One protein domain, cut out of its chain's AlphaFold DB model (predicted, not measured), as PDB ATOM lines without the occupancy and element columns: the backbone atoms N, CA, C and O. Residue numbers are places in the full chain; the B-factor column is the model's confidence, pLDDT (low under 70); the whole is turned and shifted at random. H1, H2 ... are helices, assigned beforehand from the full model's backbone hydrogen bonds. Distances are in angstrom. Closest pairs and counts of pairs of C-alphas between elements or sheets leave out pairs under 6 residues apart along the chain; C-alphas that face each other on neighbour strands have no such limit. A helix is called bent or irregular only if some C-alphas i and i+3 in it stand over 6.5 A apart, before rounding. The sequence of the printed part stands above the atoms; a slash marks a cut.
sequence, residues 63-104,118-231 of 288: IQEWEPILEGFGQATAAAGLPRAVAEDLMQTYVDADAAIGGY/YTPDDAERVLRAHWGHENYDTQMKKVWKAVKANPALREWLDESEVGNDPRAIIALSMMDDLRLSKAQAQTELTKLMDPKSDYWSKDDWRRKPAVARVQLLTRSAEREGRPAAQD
ATOM      1  N   ILE A  63      49.825   4.743  36.955       68.12
ATOM      2  CA  ILE A  63      48.644   5.493  36.479       68.12
ATOM      3  C   ILE A  63      48.926   6.318  35.210       68.12
ATOM      4  O   ILE A  63      48.143   6.264  34.269       68.12
ATOM      5  N   GLN A  64      50.059   7.030  35.143       65.00
ATOM      6  CA  GLN A  64      50.398   7.876  33.984       65.00
ATOM      7  C   GLN A  64      50.645   7.076  32.698       65.00
ATOM      8  O   GLN A  64      50.415   7.584  31.608       65.00
ATOM      9  N   GLU A  65      51.110   5.831  32.816       69.81
ATOM     10  CA  GLU A  65      51.303   4.940  31.665       69.81
ATOM     11  C   GLU A  65      49.954   4.425  31.132       69.81
ATOM     12  O   GLU A  65      49.845   4.065  29.965       69.81
ATOM     13  N   TRP A  66      48.921   4.411  31.983       72.31
ATOM     14  CA  TRP A  66      47.599   3.863  31.684       72.31
ATOM     15  C   TRP A  66      46.594   4.896  31.170       72.31
ATOM     16  O   TRP A  66      45.669   4.520  30.458       72.31
ATOM     17  N   GLU A  67      46.760   6.181  31.498       71.31
ATOM     18  CA  GLU A  67      45.826   7.246  31.089       71.31
ATOM     19  C   GLU A  67      45.571   7.287  29.565       71.31
ATOM     20  O   GLU A  67      44.402   7.221  29.177       71.31
ATOM     21  N   PRO A  68      46.594   7.283  28.683       71.75
ATOM     22  CA  PRO A  68      46.361   7.281  27.233       71.75
ATOM     23  C   PRO A  68      45.686   5.998  26.723       71.75
ATOM     24  O   PRO A  68      44.909   6.037  25.770       71.75
ATOM     25  N   ILE A  69      45.972   4.857  27.363       77.56
ATOM     26  CA  ILE A  69      45.372   3.561  27.016       77.56
ATOM     27  C   ILE A  69      43.877   3.585  27.341       77.56
ATOM     28  O   ILE A  69      43.067   3.165  26.518       77.56
ATOM     29  N   LEU A  70      43.503   4.111  28.512       80.62
ATOM     30  CA  LEU A  70      42.111   4.212  28.953       80.62
ATOM     31  C   LEU A  70      41.278   5.134  28.065       80.62
ATOM     32  O   LEU A  70      40.160   4.767  27.707       80.62
ATOM     33  N   GLU A  71      41.813   6.301  27.700       79.88
ATOM     34  CA  GLU A  71      41.108   7.264  26.849       79.88
ATOM     35  C   GLU A  71      40.814   6.666  25.467       79.88
ATOM     36  O   GLU A  71      39.658   6.619  25.038       79.88
ATOM     37  N   GLY A  72      41.842   6.136  24.794       81.62
ATOM     38  CA  GLY A  72      41.673   5.522  23.476       81.62
ATOM     39  C   GLY A  72      40.761   4.292  23.518       81.62
ATOM     40  O   GLY A  72      39.908   4.117  22.647       81.62
ATOM     41  N   PHE A  73      40.875   3.470  24.563       86.94
ATOM     42  CA  PHE A  73      40.027   2.296  24.734       86.94
ATOM     43  C   PHE A  73      38.558   2.670  24.988       86.94
ATOM     44  O   PHE A  73      37.662   2.046  24.415       86.94
ATOM     45  N   GLY A  74      38.284   3.706  25.788       85.94
ATOM     46  CA  GLY A  74      36.927   4.222  26.004       85.94
ATOM     47  C   GLY A  74      36.268   4.669  24.699       85.94
ATOM     48  O   GLY A  74      35.152   4.253  24.387       85.94
ATOM     49  N   GLN A  75      37.000   5.415  23.870       86.88
ATOM     50  CA  GLN A  75      36.522   5.839  22.550       86.88
ATOM     51  C   GLN A  75      36.259   4.645  21.621       86.88
ATOM     52  O   GLN A  75      35.201   4.566  20.991       86.88
ATOM     53  N   ALA A  76      37.185   3.685  21.563       88.38
ATOM     54  CA  ALA A  76      37.067   2.511  20.703       88.38
ATOM     55  C   ALA A  76      35.901   1.594  21.106       88.38
ATOM     56  O   ALA A  76      35.187   1.066  20.250       88.38
ATOM     57  N   THR A  77      35.686   1.412  22.410       89.56
ATOM     58  CA  THR A  77      34.591   0.593  22.945       89.56
ATOM     59  C   THR A  77      33.230   1.269  22.780       89.56
ATOM     60  O   THR A  77      32.274   0.592  22.389       89.56
ATOM     61  N   ALA A  78      33.147   2.593  22.947       88.31
ATOM     62  CA  ALA A  78      31.943   3.365  22.638       88.31
ATOM     63  C   ALA A  78      31.597   3.298  21.139       88.31
ATOM     64  O   ALA A  78      30.459   2.996  20.776       88.31
ATOM     65  N   ALA A  79      32.590   3.471  20.258       87.88
ATOM     66  CA  ALA A  79      32.419   3.349  18.806       87.88
ATOM     67  C   ALA A  79      32.039   1.923  18.363       87.88
ATOM     68  O   ALA A  79      31.338   1.743  17.367       87.88
ATOM     69  N   ALA A  80      32.460   0.904  19.117       87.50
ATOM     70  CA  ALA A  80      32.032  -0.480  18.929       87.50
ATOM     71  C   ALA A  80      30.615  -0.770  19.471       87.50
ATOM     72  O   ALA A  80      30.130  -1.895  19.336       87.50
ATOM     73  N   GLY A  81      29.944   0.213  20.082       87.31
ATOM     74  CA  GLY A  81      28.610   0.062  20.663       87.31
ATOM     75  C   GLY A  81      28.588  -0.777  21.942       87.31
ATOM     76  O   GLY A  81      27.544  -1.327  22.294       87.31
ATOM     77  N   LEU A  82      29.727  -0.924  22.630       87.19
ATOM     78  CA  LEU A  82      29.762  -1.602  23.922       87.19
ATOM     79  C   LEU A  82      29.174  -0.679  24.997       87.19
ATOM     80  O   LEU A  82      29.602   0.472  25.096       87.19
ATOM     81  N   PRO A  83      28.243  -1.165  25.839       86.00
ATOM     82  CA  PRO A  83      27.790  -0.410  26.999       86.00
ATOM     83  C   PRO A  83      28.965  -0.076  27.921       86.00
ATOM     84  O   PRO A  83      29.830  -0.928  28.136       86.00
ATOM     85  N   ARG A  84      28.958   1.115  28.533       84.31
ATOM     86  CA  ARG A  84      30.019   1.570  29.451       84.31
ATOM     87  C   ARG A  84      30.393   0.516  30.500       84.31
ATOM     88  O   ARG A  84      31.569   0.233  30.678       84.31
ATOM     89  N   ALA A  85      29.404  -0.121  31.129       82.06
ATOM     90  CA  ALA A  85      29.645  -1.160  32.135       82.06
ATOM     91  C   ALA A  85      30.424  -2.369  31.578       82.06
ATOM     92  O   ALA A  85      31.276  -2.933  32.255       82.06
ATOM     93  N   VAL A  86      30.164  -2.759  30.325       86.56
ATOM     94  CA  VAL A  86      30.901  -3.842  29.656       86.56
ATOM     95  C   VAL A  86      32.335  -3.408  29.353       86.56
ATOM     96  O   VAL A  86      33.248  -4.215  29.502       86.56
ATOM     97  N   ALA A  87      32.546  -2.153  28.953       89.06
ATOM     98  CA  ALA A  87      33.879  -1.609  28.711       89.06
ATOM     99  C   ALA A  87      34.704  -1.485  30.004       89.06
ATOM    100  O   ALA A  87      35.866  -1.890  30.021       89.06
ATOM    101  N   GLU A  88      34.105  -1.017  31.102       86.94
ATOM    102  CA  GLU A  88      34.740  -0.974  32.429       86.94
ATOM    103  C   GLU A  88      35.157  -2.379  32.890       86.94
ATOM    104  O   GLU A  88      36.303  -2.585  33.291       86.94
ATOM    105  N   ASP A  89      34.279  -3.377  32.754       87.62
ATOM    106  CA  ASP A  89      34.617  -4.752  33.125       87.62
ATOM    107  C   ASP A  89      35.627  -5.405  32.172       87.62
ATOM    108  O   ASP A  89      36.439  -6.225  32.611       87.62
ATOM    109  N   LEU A  90      35.636  -5.040  30.886       90.81
ATOM    110  CA  LEU A  90      36.669  -5.480  29.948       90.81
ATOM    111  C   LEU A  90      38.039  -4.914  30.340       90.81
ATOM    112  O   LEU A  90      39.023  -5.651  30.346       90.81
ATOM    113  N   MET A  91      38.094  -3.642  30.736       88.50
ATOM    114  CA  MET A  91      39.315  -2.998  31.218       88.50
ATOM    115  C   MET A  91      39.783  -3.580  32.559       88.50
ATOM    116  O   MET A  91      40.967  -3.858  32.739       88.50
ATOM    117  N   GLN A  92      38.865  -3.865  33.486       88.31
ATOM    118  CA  GLN A  92      39.212  -4.589  34.709       88.31
ATOM    119  C   GLN A  92      39.731  -6.000  34.388       88.31
ATOM    120  O   GLN A  92      40.704  -6.445  34.984       88.31
ATOM    121  N   THR A  93      39.147  -6.691  33.404       89.94
ATOM    122  CA  THR A  93      39.624  -8.013  32.965       89.94
ATOM    123  C   THR A  93      41.021  -7.936  32.341       89.94
ATOM    124  O   THR A  93      41.826  -8.840  32.538       89.94
ATOM    125  N   TYR A  94      41.349  -6.848  31.638       88.38
ATOM    126  CA  TYR A  94      42.702  -6.581  31.143       88.38
ATOM    127  C   TYR A  94      43.717  -6.430  32.293       88.38
ATOM    128  O   TYR A  94      44.806  -7.003  32.233       88.38
ATOM    129  N   VAL A  95      43.340  -5.749  33.380       84.00
ATOM    130  CA  VAL A  95      44.156  -5.660  34.606       84.00
ATOM    131  C   VAL A  95      44.281  -7.015  35.305       84.00
ATOM    132  O   VAL A  95      45.378  -7.415  35.686       84.00
ATOM    133  N   ASP A  96      43.191  -7.770  35.428       84.81
ATOM    134  CA  ASP A  96      43.222  -9.102  36.042       84.81
ATOM    135  C   ASP A  96      44.098 -10.078  35.237       84.81
ATOM    136  O   ASP A  96      44.796 -10.925  35.805       84.81
ATOM    137  N   ALA A  97      44.093  -9.951  33.905       87.81
ATOM    138  CA  ALA A  97      44.915 -10.759  33.016       87.81
ATOM    139  C   ALA A  97      46.413 -10.546  33.272       87.81
ATOM    140  O   ALA A  97      47.167 -11.517  33.204       87.81
ATOM    141  N   ASP A  98      46.835  -9.327  33.634       82.69
ATOM    142  CA  ASP A  98      48.206  -9.026  34.065       82.69
ATOM    143  C   ASP A  98      48.597  -9.907  35.259       82.69
ATOM    144  O   ASP A  98      49.570 -10.665  35.198       82.69
ATOM    145  N   ALA A  99      47.771  -9.922  36.308       78.56
ATOM    146  CA  ALA A  99      47.986 -10.774  37.475       78.56
ATOM    147  C   ALA A  99      47.992 -12.272  37.112       78.56
ATOM    148  O   ALA A  99      48.805 -13.038  37.638       78.56
ATOM    149  N   ALA A 100      47.134 -12.697  36.178       81.19
ATOM    150  CA  ALA A 100      47.030 -14.091  35.753       81.19
ATOM    151  C   ALA A 100      48.272 -14.597  34.993       81.19
ATOM    152  O   ALA A 100      48.570 -15.797  35.045       81.19
ATOM    153  N   ILE A 101      49.015 -13.713  34.322       82.12
ATOM    154  CA  ILE A 101      50.246 -14.059  33.592       82.12
ATOM    155  C   ILE A 101      51.537 -13.778  34.376       82.12
ATOM    156  O   ILE A 101      52.609 -14.158  33.909       82.12
ATOM    157  N   GLY A 102      51.455 -13.215  35.588       70.88
ATOM    158  CA  GLY A 102      52.615 -13.003  36.470       70.88
ATOM    159  C   GLY A 102      52.704 -11.632  37.152       70.88
ATOM    160  O   GLY A 102      53.618 -11.432  37.949       70.88
ATOM    161  N   GLY A 103      51.758 -10.726  36.895       67.12
ATOM    162  CA  GLY A 103      51.680  -9.378  37.462       67.12
ATOM    163  C   GLY A 103      52.655  -8.373  36.836       67.12
ATOM    164  O   GLY A 103      53.414  -8.710  35.927       67.12
ATOM    165  N   TYR A 104      52.671  -7.154  37.400       52.06
ATOM    166  CA  TYR A 104      53.427  -5.949  36.995       52.06
ATOM    167  C   TYR A 104      54.972  -6.055  37.030       52.06
ATOM    168  O   TYR A 104      55.678  -5.073  37.276       52.06
ATOM    169  N   TYR A 118      54.995  -6.039  22.528       74.44
ATOM    170  CA  TYR A 118      55.011  -7.494  22.389       74.44
ATOM    171  C   TYR A 118      55.046  -7.859  20.904       74.44
ATOM    172  O   TYR A 118      54.241  -7.376  20.104       74.44
ATOM    173  N   THR A 119      55.984  -8.724  20.526       84.06
ATOM    174  CA  THR A 119      55.949  -9.334  19.199       84.06
ATOM    175  C   THR A 119      54.855 -10.410  19.158       84.06
ATOM    176  O   THR A 119      54.498 -10.955  20.208       84.06
ATOM    177  N   PRO A 120      54.336 -10.776  17.972       88.25
ATOM    178  CA  PRO A 120      53.399 -11.894  17.850       88.25
ATOM    179  C   PRO A 120      53.931 -13.202  18.461       88.25
ATOM    180  O   PRO A 120      53.182 -13.927  19.113       88.25
ATOM    181  N   ASP A 121      55.234 -13.468  18.323       86.25
ATOM    182  CA  ASP A 121      55.884 -14.662  18.877       86.25
ATOM    183  C   ASP A 121      55.952 -14.620  20.414       86.25
ATOM    184  O   ASP A 121      55.746 -15.638  21.085       86.25
ATOM    185  N   ASP A 122      56.209 -13.442  20.996       83.94
ATOM    186  CA  ASP A 122      56.156 -13.259  22.449       83.94
ATOM    187  C   ASP A 122      54.744 -13.477  22.983       83.94
ATOM    188  O   ASP A 122      54.567 -14.176  23.987       83.94
ATOM    189  N   ALA A 123      53.747 -12.929  22.286       87.88
ATOM    190  CA  ALA A 123      52.347 -13.094  22.630       87.88
ATOM    191  C   ALA A 123      51.946 -14.572  22.605       87.88
ATOM    192  O   ALA A 123      51.453 -15.101  23.602       87.88
ATOM    193  N   GLU A 124      52.236 -15.272  21.505       90.12
ATOM    194  CA  GLU A 124      51.944 -16.696  21.353       90.12
ATOM    195  C   GLU A 124      52.598 -17.528  22.461       90.12
ATOM    196  O   GLU A 124      51.938 -18.367  23.080       90.12
ATOM    197  N   ARG A 125      53.876 -17.277  22.767       87.81
ATOM    198  CA  ARG A 125      54.599 -17.987  23.829       87.81
ATOM    199  C   ARG A 125      53.924 -17.816  25.191       87.81
ATOM    200  O   ARG A 125      53.723 -18.809  25.895       87.81
ATOM    201  N   VAL A 126      53.572 -16.585  25.566       88.81
ATOM    202  CA  VAL A 126      52.911 -16.292  26.851       88.81
ATOM    203  C   VAL A 126      51.523 -16.929  26.903       88.81
ATOM    204  O   VAL A 126      51.181 -17.595  27.881       88.81
ATOM    205  N   LEU A 127      50.737 -16.791  25.839       91.31
ATOM    206  CA  LEU A 127      49.371 -17.303  25.770       91.31
ATOM    207  C   LEU A 127      49.315 -18.834  25.767       91.31
ATOM    208  O   LEU A 127      48.458 -19.418  26.430       91.31
ATOM    209  N   ARG A 128      50.248 -19.511  25.086       90.69
ATOM    210  CA  ARG A 128      50.372 -20.977  25.150       90.69
ATOM    211  C   ARG A 128      50.761 -21.458  26.542       90.69
ATOM    212  O   ARG A 128      50.268 -22.500  26.967       90.69
ATOM    213  N   ALA A 129      51.597 -20.714  27.265       87.12
ATOM    214  CA  ALA A 129      51.907 -21.025  28.660       87.12
ATOM    215  C   ALA A 129      50.698 -20.795  29.585       87.12
ATOM    216  O   ALA A 129      50.481 -21.568  30.517       87.12
ATOM    217  N   HIS A 130      49.901 -19.757  29.316       89.56
ATOM    218  CA  HIS A 130      48.732 -19.406  30.117       89.56
ATOM    219  C   HIS A 130      47.555 -20.373  29.912       89.56
ATOM    220  O   HIS A 130      47.009 -20.870  30.893       89.56
ATOM    221  N   TRP A 131      47.178 -20.669  28.666       91.00
ATOM    222  CA  TRP A 131      46.038 -21.538  28.345       91.00
ATOM    223  C   TRP A 131      46.400 -23.015  28.179       91.00
ATOM    224  O   TRP A 131      45.514 -23.867  28.176       91.00
ATOM    225  N   GLY A 132      47.683 -23.332  28.015       88.62
ATOM    226  CA  GLY A 132      48.132 -24.647  27.575       88.62
ATOM    227  C   GLY A 132      47.952 -24.853  26.067       88.62
ATOM    228  O   GLY A 132      47.165 -24.180  25.395       88.62
ATOM    229  N   HIS A 133      48.685 -25.826  25.520       82.12
ATOM    230  CA  HIS A 133      48.654 -26.138  24.086       82.12
ATOM    231  C   HIS A 133      47.260 -26.536  23.585       82.12
ATOM    232  O   HIS A 133      46.899 -26.188  22.466       82.12
ATOM    233  N   GLU A 134      46.476 -27.229  24.413       84.81
ATOM    234  CA  GLU A 134      45.169 -27.779  24.035       84.81
ATOM    235  C   GLU A 134      44.084 -26.701  23.889       84.81
ATOM    236  O   GLU A 134      43.190 -26.831  23.053       84.81
ATOM    237  N   ASN A 135      44.162 -25.620  24.672       89.75
ATOM    238  CA  ASN A 135      43.127 -24.583  24.693       89.75
ATOM    239  C   ASN A 135      43.492 -23.324  23.903       89.75
ATOM    240  O   ASN A 135      42.588 -22.540  23.609       89.75
ATOM    241  N   TYR A 136      44.762 -23.129  23.532       93.69
ATOM    242  CA  TYR A 136      45.221 -21.930  22.822       93.69
ATOM    243  C   TYR A 136      44.375 -21.615  21.577       93.69
ATOM    244  O   TYR A 136      43.794 -20.535  21.484       93.69
ATOM    245  N   ASP A 137      44.214 -22.576  20.661       94.69
ATOM    246  CA  ASP A 137      43.475 -22.352  19.408       94.69
ATOM    247  C   ASP A 137      41.989 -22.056  19.654       94.69
ATOM    248  O   ASP A 137      41.370 -21.250  18.954       94.69
ATOM    249  N   THR A 138      41.399 -22.693  20.668       95.25
ATOM    250  CA  THR A 138      40.004 -22.463  21.063       95.25
ATOM    251  C   THR A 138      39.811 -21.049  21.601       95.25
ATOM    252  O   THR A 138      38.833 -20.391  21.245       95.25
ATOM    253  N   GLN A 139      40.739 -20.556  22.419       95.69
ATOM    254  CA  GLN A 139      40.679 -19.198  22.959       95.69
ATOM    255  C   GLN A 139      40.952 -18.155  21.874       95.69
ATOM    256  O   GLN A 139      40.195 -17.194  21.758       95.69
ATOM    257  N   MET A 140      41.924 -18.391  20.988       96.62
ATOM    258  CA  MET A 140      42.178 -17.500  19.854       96.62
ATOM    259  C   MET A 140      40.962 -17.375  18.935       96.62
ATOM    260  O   MET A 140      40.652 -16.277  18.485       96.62
ATOM    261  N   LYS A 141      40.190 -18.447  18.707       96.81
ATOM    262  CA  LYS A 141      38.916 -18.347  17.968       96.81
ATOM    263  C   LYS A 141      37.922 -17.381  18.623       96.81
ATOM    264  O   LYS A 141      37.226 -16.668  17.900       96.81
ATOM    265  N   LYS A 142      37.856 -17.330  19.959       96.62
ATOM    266  CA  LYS A 142      37.012 -16.360  20.679       96.62
ATOM    267  C   LYS A 142      37.510 -14.933  20.479       96.62
ATOM    268  O   LYS A 142      36.706 -14.059  20.179       96.62
ATOM    269  N   VAL A 143      38.824 -14.724  20.549       96.25
ATOM    270  CA  VAL A 143      39.455 -13.421  20.288       96.25
ATOM    271  C   VAL A 143      39.133 -12.948  18.871       96.25
ATOM    272  O   VAL A 143      38.599 -11.858  18.692       96.25
ATOM    273  N   TRP A 144      39.338 -13.799  17.862       95.38
ATOM    274  CA  TRP A 144      39.006 -13.478  16.470       95.38
ATOM    275  C   TRP A 144      37.526 -13.150  16.280       95.38
ATOM    276  O   TRP A 144      37.191 -12.217  15.549       95.38
ATOM    277  N   LYS A 145      36.629 -13.889  16.944       95.94
ATOM    278  CA  LYS A 145      35.190 -13.600  16.943       95.94
ATOM    279  C   LYS A 145      34.906 -12.222  17.554       95.94
ATOM    280  O   LYS A 145      34.167 -11.452  16.946       95.94
ATOM    281  N   ALA A 146      35.500 -11.907  18.705       94.31
ATOM    282  CA  ALA A 146      35.322 -10.629  19.389       94.31
ATOM    283  C   ALA A 146      35.824  -9.460  18.531       94.31
ATOM    284  O   ALA A 146      35.078  -8.518  18.281       94.31
ATOM    285  N   VAL A 147      37.041  -9.547  18.000       93.94
ATOM    286  CA  VAL A 147      37.648  -8.495  17.173       93.94
ATOM    287  C   VAL A 147      36.885  -8.309  15.854       93.94
ATOM    288  O   VAL A 147      36.619  -7.184  15.439       93.94
ATOM    289  N   LYS A 148      36.442  -9.397  15.209       94.31
ATOM    290  CA  LYS A 148      35.624  -9.321  13.986       94.31
ATOM    291  C   LYS A 148      34.269  -8.651  14.227       94.31
ATOM    292  O   LYS A 148      33.774  -7.959  13.342       94.31
ATOM    293  N   ALA A 149      33.664  -8.882  15.390       92.88
ATOM    294  CA  ALA A 149      32.387  -8.280  15.759       92.88
ATOM    295  C   ALA A 149      32.507  -6.796  16.149       92.88
ATOM    296  O   ALA A 149      31.493  -6.106  16.149       92.88
ATOM    297  N   ASN A 150      33.714  -6.306  16.454       92.44
ATOM    298  CA  ASN A 150      33.958  -4.944  16.936       92.44
ATOM    299  C   ASN A 150      35.077  -4.261  16.110       92.44
ATOM    300  O   ASN A 150      36.209  -4.157  16.584       92.44
ATOM    301  N   PRO A 151      34.800  -3.790  14.876       91.88
ATOM    302  CA  PRO A 151      35.830  -3.248  13.984       91.88
ATOM    303  C   PRO A 151      36.583  -2.028  14.530       91.88
ATOM    304  O   PRO A 151      37.791  -1.955  14.342       91.88
ATOM    305  N   ALA A 152      35.904  -1.116  15.236       89.75
ATOM    306  CA  ALA A 152      36.544   0.051  15.859       89.75
ATOM    307  C   ALA A 152      37.524  -0.355  16.974       89.75
ATOM    308  O   ALA A 152      38.605   0.208  17.102       89.75
ATOM    309  N   LEU A 153      37.181  -1.399  17.737       89.75
ATOM    310  CA  LEU A 153      38.087  -1.968  18.734       89.75
ATOM    311  C   LEU A 153      39.302  -2.629  18.073       89.75
ATOM    312  O   LEU A 153      40.403  -2.527  18.600       89.75
ATOM    313  N   ARG A 154      39.127  -3.276  16.912       92.62
ATOM    314  CA  ARG A 154      40.250  -3.814  16.128       92.62
ATOM    315  C   ARG A 154      41.209  -2.713  15.688       92.62
ATOM    316  O   ARG A 154      42.404  -2.854  15.887       92.62
ATOM    317  N   GLU A 155      40.677  -1.649  15.095       91.62
ATOM    318  CA  GLU A 155      41.472  -0.510  14.627       91.62
ATOM    319  C   GLU A 155      42.277   0.101  15.775       91.62
ATOM    320  O   GLU A 155      43.488   0.248  15.663       91.62
ATOM    321  N   TRP A 156      41.645   0.305  16.933       90.31
ATOM    322  CA  TRP A 156      42.353   0.777  18.120       90.31
ATOM    323  C   TRP A 156      43.452  -0.182  18.601       90.31
ATOM    324  O   TRP A 156      44.520   0.276  18.999       90.31
ATOM    325  N   LEU A 157      43.233  -1.503  18.569       90.12
ATOM    326  CA  LEU A 157      44.261  -2.490  18.939       90.12
ATOM    327  C   LEU A 157      45.464  -2.457  17.986       90.12
ATOM    328  O   LEU A 157      46.595  -2.655  18.435       90.12
ATOM    329  N   ASP A 158      45.215  -2.212  16.699       88.12
ATOM    330  CA  ASP A 158      46.251  -2.111  15.671       88.12
ATOM    331  C   ASP A 158      47.041  -0.793  15.819       88.12
ATOM    332  O   ASP A 158      48.270  -0.806  15.789       88.12
ATOM    333  N   GLU A 159      46.358   0.336  16.034       86.44
ATOM    334  CA  GLU A 159      46.976   1.668  16.142       86.44
ATOM    335  C   GLU A 159      47.708   1.903  17.467       86.44
ATOM    336  O   GLU A 159      48.724   2.595  17.501       86.44
ATOM    337  N   SER A 160      47.197   1.337  18.562       80.88
ATOM    338  CA  SER A 160      47.809   1.469  19.891       80.88
ATOM    339  C   SER A 160      48.934   0.458  20.141       80.88
ATOM    340  O   SER A 160      49.548   0.480  21.204       80.88
ATOM    341  N   GLU A 161      49.195  -0.439  19.181       80.50
ATOM    342  CA  GLU A 161      50.129  -1.572  19.282       80.50
ATOM    343  C   GLU A 161      49.821  -2.548  20.444       80.50
ATOM    344  O   GLU A 161      50.597  -3.459  20.737       80.50
ATOM    345  N   VAL A 162      48.649  -2.417  21.080       83.75
ATOM    346  CA  VAL A 162      48.169  -3.285  22.169       83.75
ATOM    347  C   VAL A 162      47.616  -4.616  21.634       83.75
ATOM    348  O   VAL A 162      47.435  -5.564  22.395       83.75
ATOM    349  N   GLY A 163      47.407  -4.754  20.321       86.50
ATOM    350  CA  GLY A 163      46.897  -5.980  19.694       86.50
ATOM    351  C   GLY A 163      47.733  -7.242  19.951       86.50
ATOM    352  O   GLY A 163      47.177  -8.341  19.961       86.50
ATOM    353  N   ASN A 164      49.034  -7.095  20.218       88.00
ATOM    354  CA  ASN A 164      49.925  -8.204  20.581       88.00
ATOM    355  C   ASN A 164      50.115  -8.366  22.097       88.00
ATOM    356  O   ASN A 164      50.833  -9.263  22.533       88.00
ATOM    357  N   ASP A 165      49.509  -7.517  22.924       87.31
ATOM    358  CA  ASP A 165      49.600  -7.639  24.373       87.31
ATOM    359  C   ASP A 165      48.818  -8.882  24.846       87.31
ATOM    360  O   ASP A 165      47.595  -8.949  24.654       87.31
ATOM    361  N   PRO A 166      49.463  -9.864  25.512       89.75
ATOM    362  CA  PRO A 166      48.776 -11.043  26.032       89.75
ATOM    363  C   PRO A 166      47.574 -10.706  26.918       89.75
ATOM    364  O   PRO A 166      46.595 -11.449  26.930       89.75
ATOM    365  N   ARG A 167      47.617  -9.582  27.640       89.00
ATOM    366  CA  ARG A 167      46.536  -9.134  28.526       89.00
ATOM    367  C   ARG A 167      45.300  -8.729  27.735       89.00
ATOM    368  O   ARG A 167      44.192  -9.129  28.087       89.00
ATOM    369  N   ALA A 168      45.490  -8.003  26.631       90.25
ATOM    370  CA  ALA A 168      44.408  -7.628  25.723       90.25
ATOM    371  C   ALA A 168      43.797  -8.873  25.087       90.25
ATOM    372  O   ALA A 168      42.577  -9.034  25.077       90.25
ATOM    373  N   ILE A 169      44.642  -9.798  24.641       94.56
ATOM    374  CA  ILE A 169      44.205 -11.045  24.018       94.56
ATOM    375  C   ILE A 169      43.415 -11.917  25.015       94.56
ATOM    376  O   ILE A 169      42.366 -12.455  24.657       94.56
ATOM    377  N   ILE A 170      43.848 -12.015  26.277       94.19
ATOM    378  CA  ILE A 170      43.109 -12.729  27.333       94.19
ATOM    379  C   ILE A 170      41.770 -12.052  27.634       94.19
ATOM    380  O   ILE A 170      40.745 -12.729  27.675       94.19
ATOM    381  N   ALA A 171      41.746 -10.728  27.792       93.69
ATOM    382  CA  ALA A 171      40.513  -9.996  28.067       93.69
ATOM    383  C   ALA A 171      39.483 -10.164  26.934       93.69
ATOM    384  O   ALA A 171      38.314 -10.471  27.180       93.69
ATOM    385  N   LEU A 172      39.926 -10.069  25.676       95.44
ATOM    386  CA  LEU A 172      39.082 -10.282  24.497       95.44
ATOM    387  C   LEU A 172      38.551 -11.716  24.398       95.44
ATOM    388  O   LEU A 172      37.443 -11.924  23.898       95.44
ATOM    389  N   SER A 173      39.294 -12.715  24.889       96.19
ATOM    390  CA  SER A 173      38.825 -14.108  24.898       96.19
ATOM    391  C   SER A 173      37.633 -14.322  25.843       96.19
ATOM    392  O   SER A 173      36.881 -15.289  25.672       96.19
ATOM    393  N   MET A 174      37.421 -13.400  26.789       95.00
ATOM    394  CA  MET A 174      36.325 -13.393  27.761       95.00
ATOM    395  C   MET A 174      35.168 -12.448  27.383       95.00
ATOM    396  O   MET A 174      34.224 -12.298  28.157       95.00
ATOM    397  N   MET A 175      35.182 -11.854  26.182       93.19
ATOM    398  CA  MET A 175      34.158 -10.896  25.728       93.19
ATOM    399  C   MET A 175      32.717 -11.425  25.834       93.19
ATOM    400  O   MET A 175      31.802 -10.679  26.174       93.19
ATOM    401  N   ASP A 176      32.502 -12.712  25.557       91.88
ATOM    402  CA  ASP A 176      31.172 -13.322  25.661       91.88
ATOM    403  C   ASP A 176      30.709 -13.443  27.134       91.88
ATOM    404  O   ASP A 176      29.529 -13.243  27.415       91.88
ATOM    405  N   ASP A 177      31.623 -13.690  28.084       92.56
ATOM    406  CA  ASP A 177      31.299 -13.811  29.518       92.56
ATOM    407  C   ASP A 177      30.905 -12.447  30.136       92.56
ATOM    408  O   ASP A 177      30.092 -12.384  31.059       92.56
ATOM    409  N   LEU A 178      31.427 -11.335  29.597       89.50
ATOM    410  CA  LEU A 178      31.102  -9.966  30.035       89.50
ATOM    411  C   LEU A 178      29.644  -9.560  29.774       89.50
ATOM    412  O   LEU A 178      29.132  -8.630  30.409       89.50
ATOM    413  N   ARG A 179      28.999 -10.244  28.824       87.38
ATOM    414  CA  ARG A 179      27.625  -9.995  28.366       87.38
ATOM    415  C   ARG A 179      26.599 -10.917  29.024       87.38
ATOM    416  O   ARG A 179      25.418 -10.822  28.705       87.38
ATOM    417  N   LEU A 180      27.034 -11.816  29.906       89.69
ATOM    418  CA  LEU A 180      26.129 -12.709  30.619       89.69
ATOM    419  C   LEU A 180      25.254 -11.923  31.595       89.69
ATOM    420  O   LEU A 180      25.729 -11.027  32.297       89.69
ATOM    421  N   SER A 181      23.986 -12.317  31.690       87.81
ATOM    422  CA  SER A 181      23.127 -11.870  32.785       87.81
ATOM    423  C   SER A 181      23.637 -12.422  34.117       87.81
ATOM    424  O   SER A 181      24.368 -13.413  34.163       87.81
ATOM    425  N   LYS A 182      23.206 -11.840  35.235       86.25
ATOM    426  CA  LYS A 182      23.568 -12.331  36.572       86.25
ATOM    427  C   LYS A 182      23.229 -13.807  36.784       86.25
ATOM    428  O   LYS A 182      24.045 -14.551  37.319       86.25
ATOM    429  N   ALA A 183      22.045 -14.245  36.353       89.19
ATOM    430  CA  ALA A 183      21.636 -15.643  36.484       89.19
ATOM    431  C   ALA A 183      22.542 -16.578  35.661       89.19
ATOM    432  O   ALA A 183      22.937 -17.648  36.134       89.19
ATOM    433  N   GLN A 184      22.929 -16.151  34.456       93.06
ATOM    434  CA  GLN A 184      23.860 -16.891  33.605       93.06
ATOM    435  C   GLN A 184      25.274 -16.909  34.199       93.06
ATOM    436  O   GLN A 184      25.888 -17.972  34.282       93.06
ATOM    437  N   ALA A 185      25.760 -15.768  34.693       92.38
ATOM    438  CA  ALA A 185      27.052 -15.656  35.355       92.38
ATOM    439  C   ALA A 185      27.121 -16.537  36.611       92.38
ATOM    440  O   ALA A 185      28.084 -17.279  36.786       92.38
ATOM    441  N   GLN A 186      26.070 -16.548  37.436       91.75
ATOM    442  CA  GLN A 186      25.963 -17.419  38.608       91.75
ATOM    443  C   GLN A 186      25.945 -18.904  38.223       91.75
ATOM    444  O   GLN A 186      26.534 -19.739  38.915       91.75
ATOM    445  N   THR A 187      25.287 -19.245  37.114       95.00
ATOM    446  CA  THR A 187      25.254 -20.615  36.586       95.00
ATOM    447  C   THR A 187      26.648 -21.066  36.152       95.00
ATOM    448  O   THR A 187      27.105 -22.133  36.560       95.00
ATOM    449  N   GLU A 188      27.360 -20.247  35.376       94.50
ATOM    450  CA  GLU A 188      28.740 -20.526  34.964       94.50
ATOM    451  C   GLU A 188      29.701 -20.580  36.158       94.50
ATOM    452  O   GLU A 188      30.535 -21.484  36.244       94.50
ATOM    453  N   LEU A 189      29.540 -19.675  37.127       93.38
ATOM    454  CA  LEU A 189      30.315 -19.670  38.365       93.38
ATOM    455  C   LEU A 189      30.096 -20.966  39.152       93.38
ATOM    456  O   LEU A 189      31.056 -21.588  39.596       93.38
ATOM    457  N   THR A 190      28.851 -21.430  39.266       93.00
ATOM    458  CA  THR A 190      28.526 -22.687  39.959       93.00
ATOM    459  C   THR A 190      29.210 -23.886  39.302       93.00
ATOM    460  O   THR A 190      29.748 -24.737  40.007       93.00
ATOM    461  N   LYS A 191      29.274 -23.931  37.961       94.62
ATOM    462  CA  LYS A 191      30.014 -24.975  37.228       94.62
ATOM    463  C   LYS A 191      31.513 -24.942  37.541       94.62
ATOM    464  O   LYS A 191      32.122 -25.992  37.719       94.62
ATOM    465  N   LEU A 192      32.110 -23.751  37.625       91.62
ATOM    466  CA  LEU A 192      33.528 -23.594  37.967       91.62
ATOM    467  C   LEU A 192      33.824 -23.902  39.436       91.62
ATOM    468  O   LEU A 192      34.945 -24.285  39.749       91.62
ATOM    469  N   MET A 193      32.851 -23.789  40.334       90.06
ATOM    470  CA  MET A 193      33.048 -24.124  41.746       90.06
ATOM    471  C   MET A 193      32.956 -25.630  42.040       90.06
ATOM    472  O   MET A 193      33.319 -26.038  43.145       90.06
ATOM    473  N   ASP A 194      32.544 -26.467  41.078       93.62
ATOM    474  CA  ASP A 194      32.570 -27.929  41.223       93.62
ATOM    475  C   ASP A 194      33.997 -28.421  41.544       93.62
ATOM    476  O   ASP A 194      34.925 -28.039  40.833       93.62
ATOM    477  N   PRO A 195      34.211 -29.287  42.557       92.12
ATOM    478  CA  PRO A 195      35.544 -29.759  42.952       92.12
ATOM    479  C   PRO A 195      36.378 -30.430  41.849       92.12
ATOM    480  O   PRO A 195      37.583 -30.609  42.022       92.12
ATOM    481  N   LYS A 196      35.756 -30.856  40.745       92.44
ATOM    482  CA  LYS A 196      36.415 -31.475  39.586       92.44
ATOM    483  C   LYS A 196      36.763 -30.474  38.482       92.44
ATOM    484  O   LYS A 196      37.306 -30.886  37.459       92.44
ATOM    485  N   SER A 197      36.414 -29.200  38.640       93.56
ATOM    486  CA  SER A 197      36.672 -28.168  37.641       93.56
ATOM    487  C   SER A 197      38.156 -27.780  37.569       93.56
ATOM    488  O   SER A 197      38.947 -28.029  38.486       93.56
ATOM    489  N   ASP A 198      38.520 -27.073  36.498       92.31
ATOM    490  CA  ASP A 198      39.867 -26.526  36.319       92.31
ATOM    491  C   ASP A 198      40.254 -25.493  37.397       92.31
ATOM    492  O   ASP A 198      41.442 -25.312  37.659       92.31
ATOM    493  N   TYR A 199      39.285 -24.868  38.080       92.00
ATOM    494  CA  TYR A 199      39.542 -23.932  39.184       92.00
ATOM    495  C   TYR A 199      40.273 -24.602  40.357       92.00
ATOM    496  O   TYR A 199      41.132 -23.991  40.992       92.00
ATOM    497  N   TRP A 200      39.989 -25.881  40.610       92.25
ATOM    498  CA  TRP A 200      40.641 -26.668  41.662       92.25
ATOM    499  C   TRP A 200      41.853 -27.461  41.160       92.25
ATOM    500  O   TRP A 200      42.455 -28.227  41.918       92.25
ATOM    501  N   SER A 201      42.231 -27.290  39.889       92.06
ATOM    502  CA  SER A 201      43.362 -28.004  39.308       92.06
ATOM    503  C   SER A 201      44.685 -27.627  39.982       92.06
ATOM    504  O   SER A 201      44.933 -26.481  40.370       92.06
ATOM    505  N   LYS A 202      45.585 -28.607  40.087       91.38
ATOM    506  CA  LYS A 202      46.977 -28.366  40.489       91.38
ATOM    507  C   LYS A 202      47.809 -27.784  39.347       91.38
ATOM    508  O   LYS A 202      48.835 -27.167  39.619       91.38
ATOM    509  N   ASP A 203      47.356 -27.958  38.109       90.50
ATOM    510  CA  ASP A 203      48.046 -27.476  36.922       90.50
ATOM    511  C   ASP A 203      47.764 -25.990  36.708       90.50
ATOM    512  O   ASP A 203      46.624 -25.582  36.480       90.50
ATOM    513  N   ASP A 204      48.816 -25.174  36.738       85.50
ATOM    514  CA  ASP A 204      48.708 -23.717  36.624       85.50
ATOM    515  C   ASP A 204      48.034 -23.258  35.323       85.50
ATOM    516  O   ASP A 204      47.246 -22.317  35.355       85.50
ATOM    517  N   TRP A 205      48.292 -23.934  34.201       86.25
ATOM    518  CA  TRP A 205      47.707 -23.603  32.894       86.25
ATOM    519  C   TRP A 205      46.199 -23.897  32.807       86.25
ATOM    520  O   TRP A 205      45.511 -23.371  31.940       86.25
ATOM    521  N   ARG A 206      45.663 -24.719  33.719       90.25
ATOM    522  CA  ARG A 206      44.215 -24.928  33.896       90.25
ATOM    523  C   ARG A 206      43.658 -23.973  34.943       90.25
ATOM    524  O   ARG A 206      42.657 -23.297  34.712       90.25
ATOM    525  N   ARG A 207      44.348 -23.875  36.084       90.38
ATOM    526  CA  ARG A 207      43.903 -23.098  37.241       90.38
ATOM    527  C   ARG A 207      43.877 -21.600  36.969       90.38
ATOM    528  O   ARG A 207      42.890 -20.954  37.291       90.38
ATOM    529  N   LYS A 208      44.938 -21.021  36.401       88.50
ATOM    530  CA  LYS A 208      45.055 -19.561  36.236       88.50
ATOM    531  C   LYS A 208      43.964 -18.981  35.324       88.50
ATOM    532  O   LYS A 208      43.309 -18.036  35.765       88.50
ATOM    533  N   PRO A 209      43.679 -19.545  34.131       90.69
ATOM    534  CA  PRO A 209      42.546 -19.087  33.325       90.69
ATOM    535  C   PRO A 209      41.198 -19.252  34.040       90.69
ATOM    536  O   PRO A 209      40.344 -18.373  33.951       90.69
ATOM    537  N   ALA A 210      41.008 -20.351  34.779       91.88
ATOM    538  CA  ALA A 210      39.779 -20.585  35.536       91.88
ATOM    539  C   ALA A 210      39.593 -19.565  36.672       91.88
ATOM    540  O   ALA A 210      38.488 -19.068  36.860       91.88
ATOM    541  N   VAL A 211      40.662 -19.205  37.390       90.56
ATOM    542  CA  VAL A 211      40.643 -18.157  38.427       90.56
ATOM    543  C   VAL A 211      40.267 -16.802  37.830       90.56
ATOM    544  O   VAL A 211      39.383 -16.138  38.367       90.56
ATOM    545  N   ALA A 212      40.873 -16.417  36.702       90.25
ATOM    546  CA  ALA A 212      40.539 -15.167  36.018       90.25
ATOM    547  C   ALA A 212      39.063 -15.142  35.572       90.25
ATOM    548  O   ALA A 212      38.345 -14.172  35.817       90.25
ATOM    549  N   ARG A 213      38.561 -16.255  35.019       93.06
ATOM    550  CA  ARG A 213      37.142 -16.391  34.655       93.06
ATOM    551  C   ARG A 213      36.217 -16.315  35.877       93.06
ATOM    552  O   ARG A 213      35.167 -15.688  35.799       93.06
ATOM    553  N   VAL A 214      36.594 -16.908  37.013       91.75
ATOM    554  CA  VAL A 214      35.831 -16.809  38.274       91.75
ATOM    555  C   VAL A 214      35.755 -15.364  38.771       91.75
ATOM    556  O   VAL A 214      34.676 -14.932  39.176       91.75
ATOM    557  N   GLN A 215      36.856 -14.608  38.724       89.75
ATOM    558  CA  GLN A 215      36.872 -13.193  39.121       89.75
ATOM    559  C   GLN A 215      35.895 -12.371  38.276       89.75
ATOM    560  O   GLN A 215      35.052 -11.664  38.830       89.75
ATOM    561  N   LEU A 216      35.942 -12.546  36.953       91.62
ATOM    562  CA  LEU A 216      35.006 -11.924  36.023       91.62
ATOM    563  C   LEU A 216      33.547 -12.297  36.333       91.62
ATOM    564  O   LEU A 216      32.708 -11.422  36.520       91.62
ATOM    565  N   LEU A 217      33.236 -13.593  36.420       91.62
ATOM    566  CA  LEU A 217      31.861 -14.058  36.636       91.62
ATOM    567  C   LEU A 217      31.309 -13.633  37.997       91.62
ATOM    568  O   LEU A 217      30.114 -13.367  38.107       91.62
ATOM    569  N   THR A 218      32.163 -13.527  39.018       89.06
ATOM    570  CA  THR A 218      31.777 -12.992  40.330       89.06
ATOM    571  C   THR A 218      31.351 -11.531  40.206       89.06
ATOM    572  O   THR A 218      30.277 -11.179  40.685       89.06
ATOM    573  N   ARG A 219      32.120 -10.693  39.489       87.44
ATOM    574  CA  ARG A 219      31.721  -9.300  39.219       87.44
ATOM    575  C   ARG A 219      30.404  -9.223  38.452       87.44
ATOM    576  O   ARG A 219      29.502  -8.498  38.864       87.44
ATOM    577  N   SER A 220      30.252 -10.015  37.389       85.94
ATOM    578  CA  SER A 220      29.015 -10.059  36.598       85.94
ATOM    579  C   SER A 220      27.803 -10.520  37.423       85.94
ATOM    580  O   SER A 220      26.709  -9.979  37.270       85.94
ATOM    581  N   ALA A 221      27.979 -11.484  38.333       85.56
ATOM    582  CA  ALA A 221      26.917 -11.963  39.219       85.56
ATOM    583  C   ALA A 221      26.527 -10.936  40.302       85.56
ATOM    584  O   ALA A 221      25.380 -10.907  40.752       85.56
ATOM    585  N   GLU A 222      27.449 -10.062  40.703       81.81
ATOM    586  CA  GLU A 222      27.205  -8.993  41.680       81.81
ATOM    587  C   GLU A 222      26.666  -7.690  41.049       81.81
ATOM    588  O   GLU A 222      26.308  -6.763  41.778       81.81
ATOM    589  N   ARG A 223      26.554  -7.618  39.712       69.56
ATOM    590  CA  ARG A 223      26.270  -6.387  38.945       69.56
ATOM    591  C   ARG A 223      24.858  -5.797  39.144       69.56
ATOM    592  O   ARG A 223      24.650  -4.613  38.892       69.56
ATOM    593  N   GLU A 224      23.866  -6.561  39.610       53.34
ATOM    594  CA  GLU A 224      22.482  -6.057  39.707       53.34
ATOM    595  C   GLU A 224      22.233  -5.097  40.884       53.34
ATOM    596  O   GLU A 224      22.350  -5.467  42.055       53.34
ATOM    597  N   GLY A 225      21.764  -3.890  40.546       49.44
ATOM    598  CA  GLY A 225      21.141  -2.932  41.469       49.44
ATOM    599  C   GLY A 225      21.983  -1.707  41.825       49.44
ATOM    600  O   GLY A 225      21.505  -0.838  42.552       49.44
ATOM    601  N   ARG A 226      23.216  -1.598  41.319       46.69
ATOM    602  CA  ARG A 226      24.026  -0.384  41.468       46.69
ATOM    603  C   ARG A 226      24.267   0.220  40.091       46.69
ATOM    604  O   ARG A 226      24.818  -0.465  39.236       46.69
ATOM    605  N   PRO A 227      23.908   1.495  39.861       46.19
ATOM    606  CA  PRO A 227      24.526   2.267  38.789       46.19
ATOM    607  C   PRO A 227      26.045   2.057  38.849       46.19
ATOM    608  O   PRO A 227      26.575   2.029  39.958       46.19
ATOM    609  N   ALA A 228      26.745   1.944  37.716       45.50
ATOM    610  CA  ALA A 228      28.217   1.845  37.685       45.50
ATOM    611  C   ALA A 228      28.873   2.915  38.582       45.50
ATOM    612  O   ALA A 228      29.779   2.651  39.366       45.50
ATOM    613  N   ALA A 229      28.250   4.095  38.612       44.00
ATOM    614  CA  ALA A 229      28.602   5.192  39.487       44.00
ATOM    615  C   ALA A 229      28.491   4.908  40.996       44.00
ATOM    616  O   ALA A 229      28.893   5.791  41.732       44.00
ATOM    617  N   GLN A 230      27.915   3.807  41.500       41.75
ATOM    618  CA  GLN A 230      27.537   3.562  42.907       41.75
ATOM    619  C   GLN A 230      28.211   2.353  43.573       41.75
ATOM    620  O   GLN A 230      27.863   2.056  44.718       41.75
ATOM    621  N   ASP A 231      29.179   1.672  42.953       49.75
ATOM    622  CA  ASP A 231      29.951   0.682  43.709       49.75
ATOM    623  C   ASP A 231      30.810   1.391  44.785       49.75
ATOM    624  O   ASP A 231      31.720   2.153  44.448       49.75
TER     625      ASP A 231
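This is residues 63 to 104 and 118 to 231 of the 288 residues of an uncharacterized protein of Candidatus Rokubacteria bacterium (UniProt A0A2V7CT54). The short helix H6 lies in the core, with H2, H3 and H4 packed round it. H1 and H5 pair at one end of the body, and a helical hairpin of H7 and H8 covers the opposite end, H8 packing on H2. The printed part has 156 residues, with eight named helices, H1 to H8 in order, and no named strand: all helix. It is compact, with a radius of gyration of the C-alphas of 15.3 A, and spans 43 by 42 by 30 A.

Along the printed part come H1, residues 63 to 79, H2, 84 to 101, H3, 120 to 131, H4, 133 to 149, H5, 151 to 159, H6, 166 to 173, H7, 182 to 193, and H8, 204 to 222. H1, with residues 72 to 79 alone, touches H5 at a shallow tilt of 31 degrees, opposite ways; their closest C-alphas, of Ala 76 and Leu 153, are 5.0 A apart. H2 touches H6 at a steep tilt of 48 degrees, closest at C-alphas 97 and 167, 5.0 A. H3, with residues 123 to 127 alone, touches H6, closest at C-alphas 123 and 166, 5.3 A. H4 touches H6, only just about perpendicular at 71 degrees, closest at C-alphas 143 and 173, 4.7 A. H8, with residues 208 to 216 alone, touches H2 at a shallow tilt of 25 degrees, closest at C-alphas 100 and 208, 5.8 A. H7 and H8 form a hairpin, closest at C-alphas 182 and 221, 4.3 A. Every O i to N i+4 pair is within hydrogen-bond range in H3, H5, H6 and H7; H1 and H4 each have 11 of 13, H2 13 of 14 and H8 14 of 15.

H1 begins at C-alpha 63 (48.644, 5.493, 36.479), and H8, 26.5 A long, ends at C-alpha 222 (27.205, -8.993, 41.680). H1 measures 24.1 A, H2 25.9 A and H4 25.6 A. H1 and H4 are irregular: C-alphas 65 and 68 are 7.0 A apart, C-alphas 134 and 137 7.3 A.

The farthest C-alphas, of Asp 121 and Gly 225, are 43.1 A apart. Residues 105 to 117 are not printed, and C-alphas 104 and 118 are 14.8 A apart across this cut. Of the links that are printed whole, none is long. The pLDDT is under 70 at residues 63 to 65, 103 to 104 and 223 to 231.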